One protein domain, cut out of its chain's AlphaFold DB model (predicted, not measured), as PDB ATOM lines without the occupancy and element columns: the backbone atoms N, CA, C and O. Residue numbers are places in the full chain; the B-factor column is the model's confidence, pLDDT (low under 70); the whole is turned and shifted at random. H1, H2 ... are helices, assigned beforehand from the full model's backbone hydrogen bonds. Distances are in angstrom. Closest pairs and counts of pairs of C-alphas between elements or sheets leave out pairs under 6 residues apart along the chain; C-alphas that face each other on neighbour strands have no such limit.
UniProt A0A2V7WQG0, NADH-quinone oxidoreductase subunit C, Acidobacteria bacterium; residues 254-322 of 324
ATOM      1  N   PRO A 254     -18.447  13.863 -21.423       89.81
ATOM      2  CA  PRO A 254     -18.530  12.586 -20.712       89.81
ATOM      3  C   PRO A 254     -18.246  11.372 -21.602       89.81
ATOM      4  O   PRO A 254     -17.608  10.423 -21.155       89.81
ATOM      5  N   GLU A 255     -18.691  11.417 -22.856       89.06
ATOM      6  CA  GLU A 255     -18.499  10.345 -23.835       89.06
ATOM      7  C   GLU A 255     -17.035  10.280 -24.289       89.06
ATOM      8  O   GLU A 255     -16.421   9.212 -24.254       89.06
ATOM      9  N   ARG A 256     -16.421  11.440 -24.561       91.31
ATOM     10  CA  ARG A 256     -14.981  11.550 -24.853       91.31
ATOM     11  C   ARG A 256     -14.109  10.972 -23.737       91.31
ATOM     12  O   ARG A 256     -13.155  10.237 -23.988       91.31
ATOM     13  N   LEU A 257     -14.437  11.291 -22.484       90.12
ATOM     14  CA  LEU A 257     -13.687  10.827 -21.316       90.12
ATOM     15  C   LEU A 257     -13.832   9.324 -21.064       90.12
ATOM     16  O   LEU A 257     -12.897   8.717 -20.538       90.12
ATOM     17  N   ASP A 258     -14.971   8.724 -21.414       90.25
ATOM     18  CA  ASP A 258     -15.155   7.275 -21.295       90.25
ATOM     19  C   ASP A 258     -14.302   6.528 -22.330       90.25
ATOM     20  O   ASP A 258     -13.605   5.571 -21.981       90.25
ATOM     21  N   LEU A 259     -14.236   7.041 -23.562       86.25
ATOM     22  CA  LEU A 259     -13.355   6.515 -24.609       86.25
ATOM     23  C   LEU A 259     -11.865   6.641 -24.241       86.25
ATOM     24  O   LEU A 259     -11.097   5.703 -24.444       86.25
ATOM     25  N   ALA A 260     -11.457   7.754 -23.624       87.00
ATOM     26  CA  ALA A 260     -10.076   7.980 -23.179       87.00
ATOM     27  C   ALA A 260      -9.736   7.347 -21.811       87.00
ATOM     28  O   ALA A 260      -8.617   7.481 -21.307       87.00
ATOM     29  N   LYS A 261     -10.676   6.647 -21.162       87.06
ATOM     30  CA  LYS A 261     -10.545   6.190 -19.766       87.06
ATOM     31  C   LYS A 261      -9.375   5.233 -19.526       87.06
ATOM     32  O   LYS A 261      -8.747   5.290 -18.462       87.06
ATOM     33  N   ALA A 262      -9.089   4.370 -20.501       80.50
ATOM     34  CA  ALA A 262      -7.970   3.426 -20.469       80.50
ATOM     35  C   ALA A 262      -6.625   4.059 -20.880       80.50
ATOM     36  O   ALA A 262      -5.582   3.435 -20.692       80.50
ATOM     37  N   GLY A 263      -6.655   5.282 -21.417       83.88
ATOM     38  CA  GLY A 263      -5.480   6.024 -21.858       83.88
ATOM     39  C   GLY A 263      -4.680   6.660 -20.720       83.88
ATOM     40  O   GLY A 263      -5.029   6.589 -19.532       83.88
ATOM     41  N   SER A 264      -3.584   7.301 -21.117       89.62
ATOM     42  CA  SER A 264      -2.696   8.070 -20.247       89.62
ATOM     43  C   SER A 264      -3.388   9.318 -19.674       89.62
ATOM     44  O   SER A 264      -4.499   9.681 -20.068       89.62
ATOM     45  N   LEU A 265      -2.745   9.993 -18.712       90.00
ATOM     46  CA  LEU A 265      -3.265  11.269 -18.208       90.00
ATOM     47  C   LEU A 265      -3.345  12.303 -19.338       90.00
ATOM     48  O   LEU A 265      -4.375  12.962 -19.459       90.00
ATOM     49  N   LYS A 266      -2.314  12.381 -20.192       91.62
ATOM     50  CA  LYS A 266      -2.329  13.193 -21.412       91.62
ATOM     51  C   LYS A 266      -3.592  12.928 -22.237       91.62
ATOM     52  O   LYS A 266      -4.285  13.878 -22.574       91.62
ATOM     53  N   ASP A 267      -3.940  11.668 -22.496       89.38
ATOM     54  CA  ASP A 267      -5.101  11.334 -23.341       89.38
ATOM     55  C   ASP A 267      -6.419  11.806 -22.720       89.38
ATOM     56  O   ASP A 267      -7.293  12.305 -23.422       89.38
ATOM     57  N   LYS A 268      -6.550  11.723 -21.393       92.62
ATOM     58  CA  LYS A 268      -7.734  12.202 -20.660       92.62
ATOM     59  C   LYS A 268      -7.832  13.726 -20.650       92.62
ATOM     60  O   LYS A 268      -8.927  14.264 -20.790       92.62
ATOM     61  N   LEU A 269      -6.702  14.416 -20.492       92.06
ATOM     62  CA  LEU A 269      -6.632  15.878 -20.573       92.06
ATOM     63  C   LEU A 269      -6.963  16.347 -21.997       92.06
ATOM     64  O   LEU A 269      -7.774  17.252 -22.183       92.06
ATOM     65  N   PHE A 270      -6.403  15.675 -23.001       90.75
ATOM     66  CA  PHE A 270      -6.659  15.940 -24.412       90.75
ATOM     67  C   PHE A 270      -8.124  15.681 -24.788       90.75
ATOM     68  O   PHE A 270      -8.747  16.499 -25.463       90.75
ATOM     69  N   ALA A 271      -8.708  14.594 -24.275       90.25
ATOM     70  CA  ALA A 271     -10.123  14.285 -24.425       90.25
ATOM     71  C   ALA A 271     -11.018  15.329 -23.763       90.25
ATOM     72  O   ALA A 271     -12.056  15.639 -24.325       90.25
ATOM     73  N   ALA A 272     -10.644  15.903 -22.612       90.75
ATOM     74  CA  ALA A 272     -11.424  16.964 -21.966       90.75
ATOM     75  C   ALA A 272     -11.433  18.261 -22.797       90.75
ATOM     76  O   ALA A 272     -12.473  18.906 -22.926       90.75
ATOM     77  N   MET A 273     -10.301  18.604 -23.418       88.19
ATOM     78  CA  MET A 273     -10.113  19.856 -24.166       88.19
ATOM     79  C   MET A 273     -10.607  19.837 -25.611       88.19
ATOM     80  O   MET A 273     -10.553  20.888 -26.240       88.19
ATOM     81  N   ALA A 274     -11.054  18.684 -26.121       71.50
ATOM     82  CA  ALA A 274     -11.429  18.444 -27.517       71.50
ATOM     83  C   ALA A 274     -12.510  19.382 -28.056       71.50
ATOM     84  O   ALA A 274     -13.683  19.037 -28.131       71.50
ATOM     85  N   GLN A 275     -12.096  20.597 -28.384       68.19
ATOM     86  CA  GLN A 275     -12.929  21.633 -28.949       68.19
ATOM     87  C   GLN A 275     -12.405  21.967 -30.340       68.19
ATOM     88  O   GLN A 275     -12.765  21.314 -31.303       68.19
ATOM     89  N   THR A 276     -11.555  22.974 -30.495       66.75
ATOM     90  CA  THR A 276     -11.250  23.499 -31.836       66.75
ATOM     91  C   THR A 276      -9.767  23.559 -32.163       66.75
ATOM     92  O   THR A 276      -9.421  24.180 -33.163       66.75
ATOM     93  N   ASP A 277      -8.897  22.971 -31.329       72.75
ATOM     94  CA  ASP A 277      -7.437  23.149 -31.410       72.75
ATOM     95  C   ASP A 277      -7.050  24.609 -31.688       72.75
ATOM     96  O   ASP A 277      -6.140  24.923 -32.446       72.75
ATOM     97  N   CYS A 278      -7.783  25.550 -31.085       71.88
ATOM     98  CA  CYS A 278      -7.769  26.945 -31.526       71.88
ATOM     99  C   CYS A 278      -6.411  27.643 -31.360       71.88
ATOM    100  O   CYS A 278      -6.229  28.749 -31.865       71.88
ATOM    101  N   THR A 279      -5.474  27.049 -30.614       79.50
ATOM    102  CA  THR A 279      -4.149  27.592 -30.270       79.50
ATOM    103  C   THR A 279      -4.145  28.936 -29.538       79.50
ATOM    104  O   THR A 279      -3.085  29.505 -29.285       79.50
ATOM    105  N   ALA A 280      -5.311  29.442 -29.120       73.25
ATOM    106  CA  ALA A 280      -5.444  30.754 -28.482       73.25
ATOM    107  C   ALA A 280      -4.670  30.868 -27.157       73.25
ATOM    108  O   ALA A 280      -4.312  31.966 -26.737       73.25
ATOM    109  N   CYS A 281      -4.388  29.733 -26.517       73.94
ATOM    110  CA  CYS A 281      -3.604  29.638 -25.292       73.94
ATOM    111  C   CYS A 281      -2.088  29.516 -25.514       73.94
ATOM    112  O   CYS A 281      -1.339  29.399 -24.545       73.94
ATOM    113  N   GLY A 282      -1.638  29.528 -26.772       76.38
ATOM    114  CA  GLY A 282      -0.246  29.298 -27.161       76.38
ATOM    115  C   GLY A 282       0.122  27.826 -27.385       76.38
ATOM    116  O   GLY A 282       1.267  27.555 -27.727       76.38
ATOM    117  N   TRP A 283      -0.833  26.902 -27.235       80.00
ATOM    118  CA  TRP A 283      -0.659  25.456 -27.413       80.00
ATOM    119  C   TRP A 283      -1.799  24.880 -28.261       80.00
ATOM    120  O   TRP A 283      -2.939  25.330 -28.132       80.00
ATOM    121  N   ASP A 284      -1.532  23.863 -29.082       85.62
ATOM    122  CA  ASP A 284      -2.597  22.961 -29.543       85.62
ATOM    123  C   ASP A 284      -3.110  22.115 -28.360       85.62
ATOM    124  O   ASP A 284      -2.479  22.053 -27.299       85.62
ATOM    125  N   CYS A 285      -4.294  21.504 -28.466       86.56
ATOM    126  CA  CYS A 285      -4.869  20.780 -27.332       86.56
ATOM    127  C   CYS A 285      -4.003  19.575 -26.940       86.56
ATOM    128  O   CYS A 285      -3.930  19.241 -25.754       86.56
ATOM    129  N   GLU A 286      -3.326  18.941 -27.901       87.56
ATOM    130  CA  GLU A 286      -2.451  17.796 -27.642       87.56
ATOM    131  C   GLU A 286      -1.168  18.216 -26.916       87.56
ATOM    132  O   GLU A 286      -0.787  17.598 -25.915       87.56
ATOM    133  N   GLY A 287      -0.523  19.289 -27.376       85.62
ATOM    134  CA  GLY A 287       0.656  19.875 -26.754       85.62
ATOM    135  C   GLY A 287       0.341  20.458 -25.387       85.62
ATOM    136  O   GLY A 287       1.108  20.254 -24.451       85.62
ATOM    137  N   TYR A 288      -0.829  21.075 -25.207       89.69
ATOM    138  CA  TYR A 288      -1.257  21.549 -23.893       89.69
ATOM    139  C   TYR A 288      -1.494  20.387 -22.920       89.69
ATOM    140  O   TYR A 288      -1.058  20.437 -21.769       89.69
ATOM    141  N   ALA A 289      -2.125  19.303 -23.383       90.19
ATOM    142  CA  ALA A 289      -2.320  18.099 -22.580       90.19
ATOM    143  C   ALA A 289      -0.979  17.469 -22.181       90.19
ATOM    144  O   ALA A 289      -0.809  17.045 -21.038       90.19
ATOM    145  N   ALA A 290      -0.013  17.443 -23.104       88.50
ATOM    146  CA  ALA A 290       1.336  16.958 -22.845       88.50
ATOM    147  C   ALA A 290       2.121  17.881 -21.901       88.50
ATOM    148  O   ALA A 290       2.868  17.389 -21.056       88.50
ATOM    149  N   ALA A 291       1.942  19.199 -21.989       87.25
ATOM    150  CA  ALA A 291       2.577  20.174 -21.106       87.25
ATOM    151  C   ALA A 291       2.029  20.081 -19.669       87.25
ATOM    152  O   ALA A 291       2.792  20.144 -18.705       87.25
ATOM    153  N   LEU A 292       0.720  19.858 -19.513       89.38
ATOM    154  CA  LEU A 292       0.091  19.578 -18.218       89.38
ATOM    155  C   LEU A 292       0.546  18.227 -17.648       89.38
ATOM    156  O   LEU A 292       0.884  18.131 -16.467       89.38
ATOM    157  N   ASP A 293       0.613  17.182 -18.477       90.31
ATOM    158  CA  ASP A 293       1.079  15.868 -18.033       90.31
ATOM    159  C   ASP A 293       2.577  15.887 -17.681       90.31
ATOM    160  O   ASP A 293       2.987  15.391 -16.636       90.31
ATOM    161  N   SER A 294       3.430  16.518 -18.478       87.69
ATOM    162  CA  SER A 294       4.862  16.635 -18.167       87.69
ATOM    163  C   SER A 294       5.157  17.593 -17.005       87.69
ATOM    164  O   SER A 294       6.217  17.492 -16.384       87.69
ATOM    165  N   GLY A 295       4.216  18.483 -16.670       85.62
ATOM    166  CA  GLY A 295       4.373  19.515 -15.645       85.62
ATOM    167  C   GLY A 295       5.108  20.768 -16.130       85.62
ATOM    168  O   GLY A 295       5.466  21.606 -15.303       85.62
ATOM    169  N   GLU A 296       5.320  20.908 -17.442       86.94
ATOM    170  CA  GLU A 296       5.817  22.129 -18.088       86.94
ATOM    171  C   GLU A 296       4.909  23.335 -17.793       86.94
ATOM    172  O   GLU A 296       5.387  24.453 -17.603       86.94
ATOM    173  N   THR A 297       3.607  23.090 -17.634       84.00
ATOM    174  CA  THR A 297       2.665  24.048 -17.050       84.00
ATOM    175  C   THR A 297       1.754  23.371 -16.030       84.00
ATOM    176  O   THR A 297       1.451  22.184 -16.127       84.00
ATOM    177  N   LYS A 298       1.309  24.134 -15.027       88.75
ATOM    178  CA  LYS A 298       0.276  23.728 -14.052       88.75
ATOM    179  C   LYS A 298      -1.000  24.553 -14.173       88.75
ATOM    180  O   LYS A 298      -1.946  24.349 -13.414       88.75
ATOM    181  N   ASP A 299      -1.001  25.523 -15.077       88.38
ATOM    182  CA  ASP A 299      -2.130  26.411 -15.267       88.38
ATOM    183  C   ASP A 299      -3.187  25.694 -16.108       88.38
ATOM    184  O   ASP A 299      -2.965  25.443 -17.290       88.38
ATOM    185  N   VAL A 300      -4.313  25.335 -15.486       88.62
ATOM    186  CA  VAL A 300      -5.469  24.674 -16.122       88.62
ATOM    187  C   VAL A 300      -6.480  25.668 -16.702       88.62
ATOM    188  O   VAL A 300      -7.466  25.254 -17.303       88.62
ATOM    189  N   THR A 301      -6.252  26.973 -16.520       87.69
ATOM    190  CA  THR A 301      -7.176  28.040 -16.941       87.69
ATOM    191  C   THR A 301      -6.931  28.510 -18.371       87.69
ATOM    192  O   THR A 301      -7.684  29.324 -18.902       87.69
ATOM    193  N   LEU A 302      -5.885  27.995 -19.024       84.50
ATOM    194  CA  LEU A 302      -5.459  28.496 -20.324       84.50
ATOM    195  C   LEU A 302      -6.388  28.052 -21.461       84.50
ATOM    196  O   LEU A 302      -6.374  28.678 -22.514       84.50
ATOM    197  N   CYS A 303      -7.210  27.008 -21.287       82.69
ATOM    198  CA  CYS A 303      -8.137  26.548 -22.327       82.69
ATOM    199  C   CYS A 303      -9.236  27.596 -22.607       82.69
ATOM    200  O   CYS A 303     -10.271  27.614 -21.947       82.69
ATOM    201  N   VAL A 304      -9.024  28.450 -23.616       76.88
ATOM    202  CA  VAL A 304      -9.928  29.567 -23.953       76.88
ATOM    203  C   VAL A 304     -11.330  29.104 -24.382       76.88
ATOM    204  O   VAL A 304     -12.300  29.645 -23.858       76.88
ATOM    205  N   PRO A 305     -11.489  28.106 -25.278       78.12
ATOM    206  CA  PRO A 305     -12.818  27.617 -25.672       78.12
ATOM    207  C   PRO A 305     -13.495  26.778 -24.576       78.12
ATOM    208  O   PRO A 305     -14.714  26.647 -24.528       78.12
ATOM    209  N   GLY A 306     -12.684  26.201 -23.683       72.94
ATOM    210  CA  GLY A 306     -13.086  25.245 -22.657       72.94
ATOM    211  C   GLY A 306     -14.075  25.770 -21.618       72.94
ATOM    212  O   GLY A 306     -14.833  24.977 -21.047       72.94
ATOM    213  N   GLU A 307     -14.041  27.081 -21.374       79.00
ATOM    214  CA  GLU A 307     -14.765  27.772 -20.306       79.00
ATOM    215  C   GLU A 307     -14.689  27.018 -18.949       79.00
ATOM    216  O   GLU A 307     -13.758  26.251 -18.680       79.00
ATOM    217  N   ALA A 308     -15.644  27.257 -18.044       85.19
ATOM    218  CA  ALA A 308     -15.587  26.764 -16.663       85.19
ATOM    219  C   ALA A 308     -15.693  25.230 -16.539       85.19
ATOM    220  O   ALA A 308     -15.131  24.644 -15.612       85.19
ATOM    221  N   GLU A 309     -16.413  24.572 -17.451       86.38
ATOM    222  CA  GLU A 309     -16.617  23.118 -17.417       86.38
ATOM    223  C   GLU A 309     -15.315  22.364 -17.713       86.38
ATOM    224  O   GLU A 309     -14.948  21.431 -16.992       86.38
ATOM    225  N   THR A 310     -14.568  22.814 -18.726       88.69
ATOM    226  CA  THR A 310     -13.281  22.206 -19.081       88.69
ATOM    227  C   THR A 310     -12.233  22.492 -18.012       88.69
ATOM    228  O   THR A 310     -11.516  21.574 -17.623       88.69
ATOM    229  N   GLU A 311     -12.181  23.711 -17.459       91.25
ATOM    230  CA  GLU A 311     -11.268  24.028 -16.350       91.25
ATOM    231  C   GLU A 311     -11.511  23.110 -15.142       91.25
ATOM    232  O   GLU A 311     -10.572  22.512 -14.604       91.25
ATOM    233  N   ALA A 312     -12.774  22.961 -14.726       91.62
ATOM    234  CA  ALA A 312     -13.139  22.111 -13.597       91.62
ATOM    235  C   ALA A 312     -12.692  20.661 -13.826       91.62
ATOM    236  O   ALA A 312     -12.120  20.035 -12.925       91.62
ATOM    237  N   LYS A 313     -12.884  20.147 -15.046       93.69
ATOM    238  CA  LYS A 313     -12.484  18.786 -15.407       93.69
ATOM    239  C   LYS A 313     -10.968  18.607 -15.458       93.69
ATOM    240  O   LYS A 313     -10.461  17.610 -14.941       93.69
ATOM    241  N   LEU A 314     -10.231  19.559 -16.030       92.50
ATOM    242  CA  LEU A 314      -8.765  19.524 -16.056       92.50
ATOM    243  C   LEU A 314      -8.190  19.546 -14.638       92.50
ATOM    244  O   LEU A 314      -7.294  18.761 -14.323       92.50
ATOM    245  N   ARG A 315      -8.749  20.378 -13.752       94.06
ATOM    246  CA  ARG A 315      -8.352  20.429 -12.341       94.06
ATOM    247  C   ARG A 315      -8.603  19.099 -11.629       94.06
ATOM    248  O   ARG A 315      -7.735  18.640 -10.892       94.06
ATOM    249  N   GLU A 316      -9.753  18.467 -11.866       94.38
ATOM    250  CA  GLU A 316     -10.080  17.145 -11.316       94.38
ATOM    251  C   GLU A 316      -9.068  16.075 -11.762       94.38
ATOM    252  O   GLU A 316      -8.532  15.343 -10.929       94.38
ATOM    253  N   LEU A 317      -8.768  16.010 -13.064       93.81
ATOM    254  CA  LEU A 317      -7.840  15.028 -13.635       93.81
ATOM    255  C   LEU A 317      -6.403  15.226 -13.133       93.81
ATOM    256  O   LEU A 317      -5.731  14.256 -12.775       93.81
ATOM    257  N   MET A 318      -5.943  16.475 -13.056       92.38
ATOM    258  CA  MET A 318      -4.610  16.815 -12.558       92.38
ATOM    259  C   MET A 318      -4.452  16.529 -11.060       92.38
ATOM    260  O   MET A 318      -3.415  16.008 -10.643       92.38
ATOM    261  N   ALA A 319      -5.483  16.806 -10.253       91.88
ATOM    262  CA  ALA A 319      -5.496  16.481  -8.828       91.88
ATOM    263  C   ALA A 319      -5.502  14.962  -8.592       91.88
ATOM    264  O   ALA A 319      -4.744  14.460  -7.763       91.88
ATOM    265  N   ALA A 320      -6.292  14.206  -9.366       90.50
ATOM    266  CA  ALA A 320      -6.316  12.744  -9.298       90.50
ATOM    267  C   ALA A 320      -4.955  12.107  -9.644       90.50
ATOM    268  O   ALA A 320      -4.626  11.035  -9.138       90.50
ATOM    269  N   ALA A 321      -4.150  12.778 -10.471       87.19
ATOM    270  CA  ALA A 321      -2.793  12.366 -10.817       87.19
ATOM    271  C   ALA A 321      -1.698  12.924  -9.884       87.19
ATOM    272  O   ALA A 321      -0.518  12.650 -10.106       87.19
ATOM    273  N   GLY A 322      -2.058  13.711  -8.861       84.88
ATOM    274  CA  GLY A 322      -1.115  14.315  -7.914       84.88
ATOM    275  C   GLY A 322      -0.215  15.402  -8.513       84.88
ATOM    276  O   GLY A 322       0.888  15.625  -8.013       84.88
TER     277      GLY A 322
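AT A GLANCE: This is residues 254 to 322 of the 324 residues of the protein "NADH-quinone oxidoreductase subunit C" of Acidobacteria bacterium (UniProt A0A2V7WQG0). Three short helices, H1, H2 and H3, stand side by side in a row with H2 in the middle, running in alternating directions, and the longest helix, H4, packs over H2 nearly in line with it but running opposite ways. Two long loops, residues 274 to 284 and 295 to 306, join H2 to H3 and H3 to H4. The printed part has 69 residues with four named helices, in the order H1, H2, H3, H4, and no named strand; its class is all helix. The whole is compact, with a radius of gyration of the C-alphas of 10.6 A, and rounded, spanning 28 by 24 by 19 A.

IN THESE COORDINATES: H1 covers residues 254 to 259 and starts at C-alpha 254 (-18.530, 12.586, -20.712). H2 follows at residues 265 to 273, 12.5 A from first to last C-alpha, beginning at C-alpha 265 (-3.265, 11.269, -18.208). H3 is residues 285 to 294, 14.0 A long. H4 is residues 307 to 320, 20.5 A long, ending at C-alpha 320 (-6.316, 12.744, -9.298).

HOW THE PARTS SIT: H2 is the hub and touches the three other helices. H1 and H2 form a helical hairpin: they touch, closest at the C-alphas of Arg 256 and Ala 271, 5.6 A apart, and run opposite ways at a steep tilt of 36 degrees, only just past shallow. H2 and H3 form a second helical hairpin, with the closest C-alphas, those of Lys 266 and Ala 289, 5.0 A apart; they touch and run opposite ways at a steep tilt of 37 degrees, again only just past shallow. H2 touches H4 at a shallow tilt of 12 degrees, opposite ways, with the closest C-alphas, those of Leu 269 and Leu 314, 6.2 A apart. Of these three touching pairs 1 is at a shallow tilt, and the helix packing is mostly crossed, but only just. H3 and H4 are close but not clearly touching; their closest C-alphas, those of Leu 292 and Met 318, are 7.9 A apart. H1 is apart from H3 and from H4. In H1, H2, H3 and H4 every O i to N i+4 pair is within hydrogen-bond range.

THE WHOLE: The two C-alphas farthest apart are those of Ala 262 and Ala 280, at 28.6 A. The link from H1 to H2 is tight, and those from H2 to H3 and from H3 to H4 are long. The printed part has no cut. Its mean pLDDT is 85.9, and residues 275 to 276 of the model are under 70.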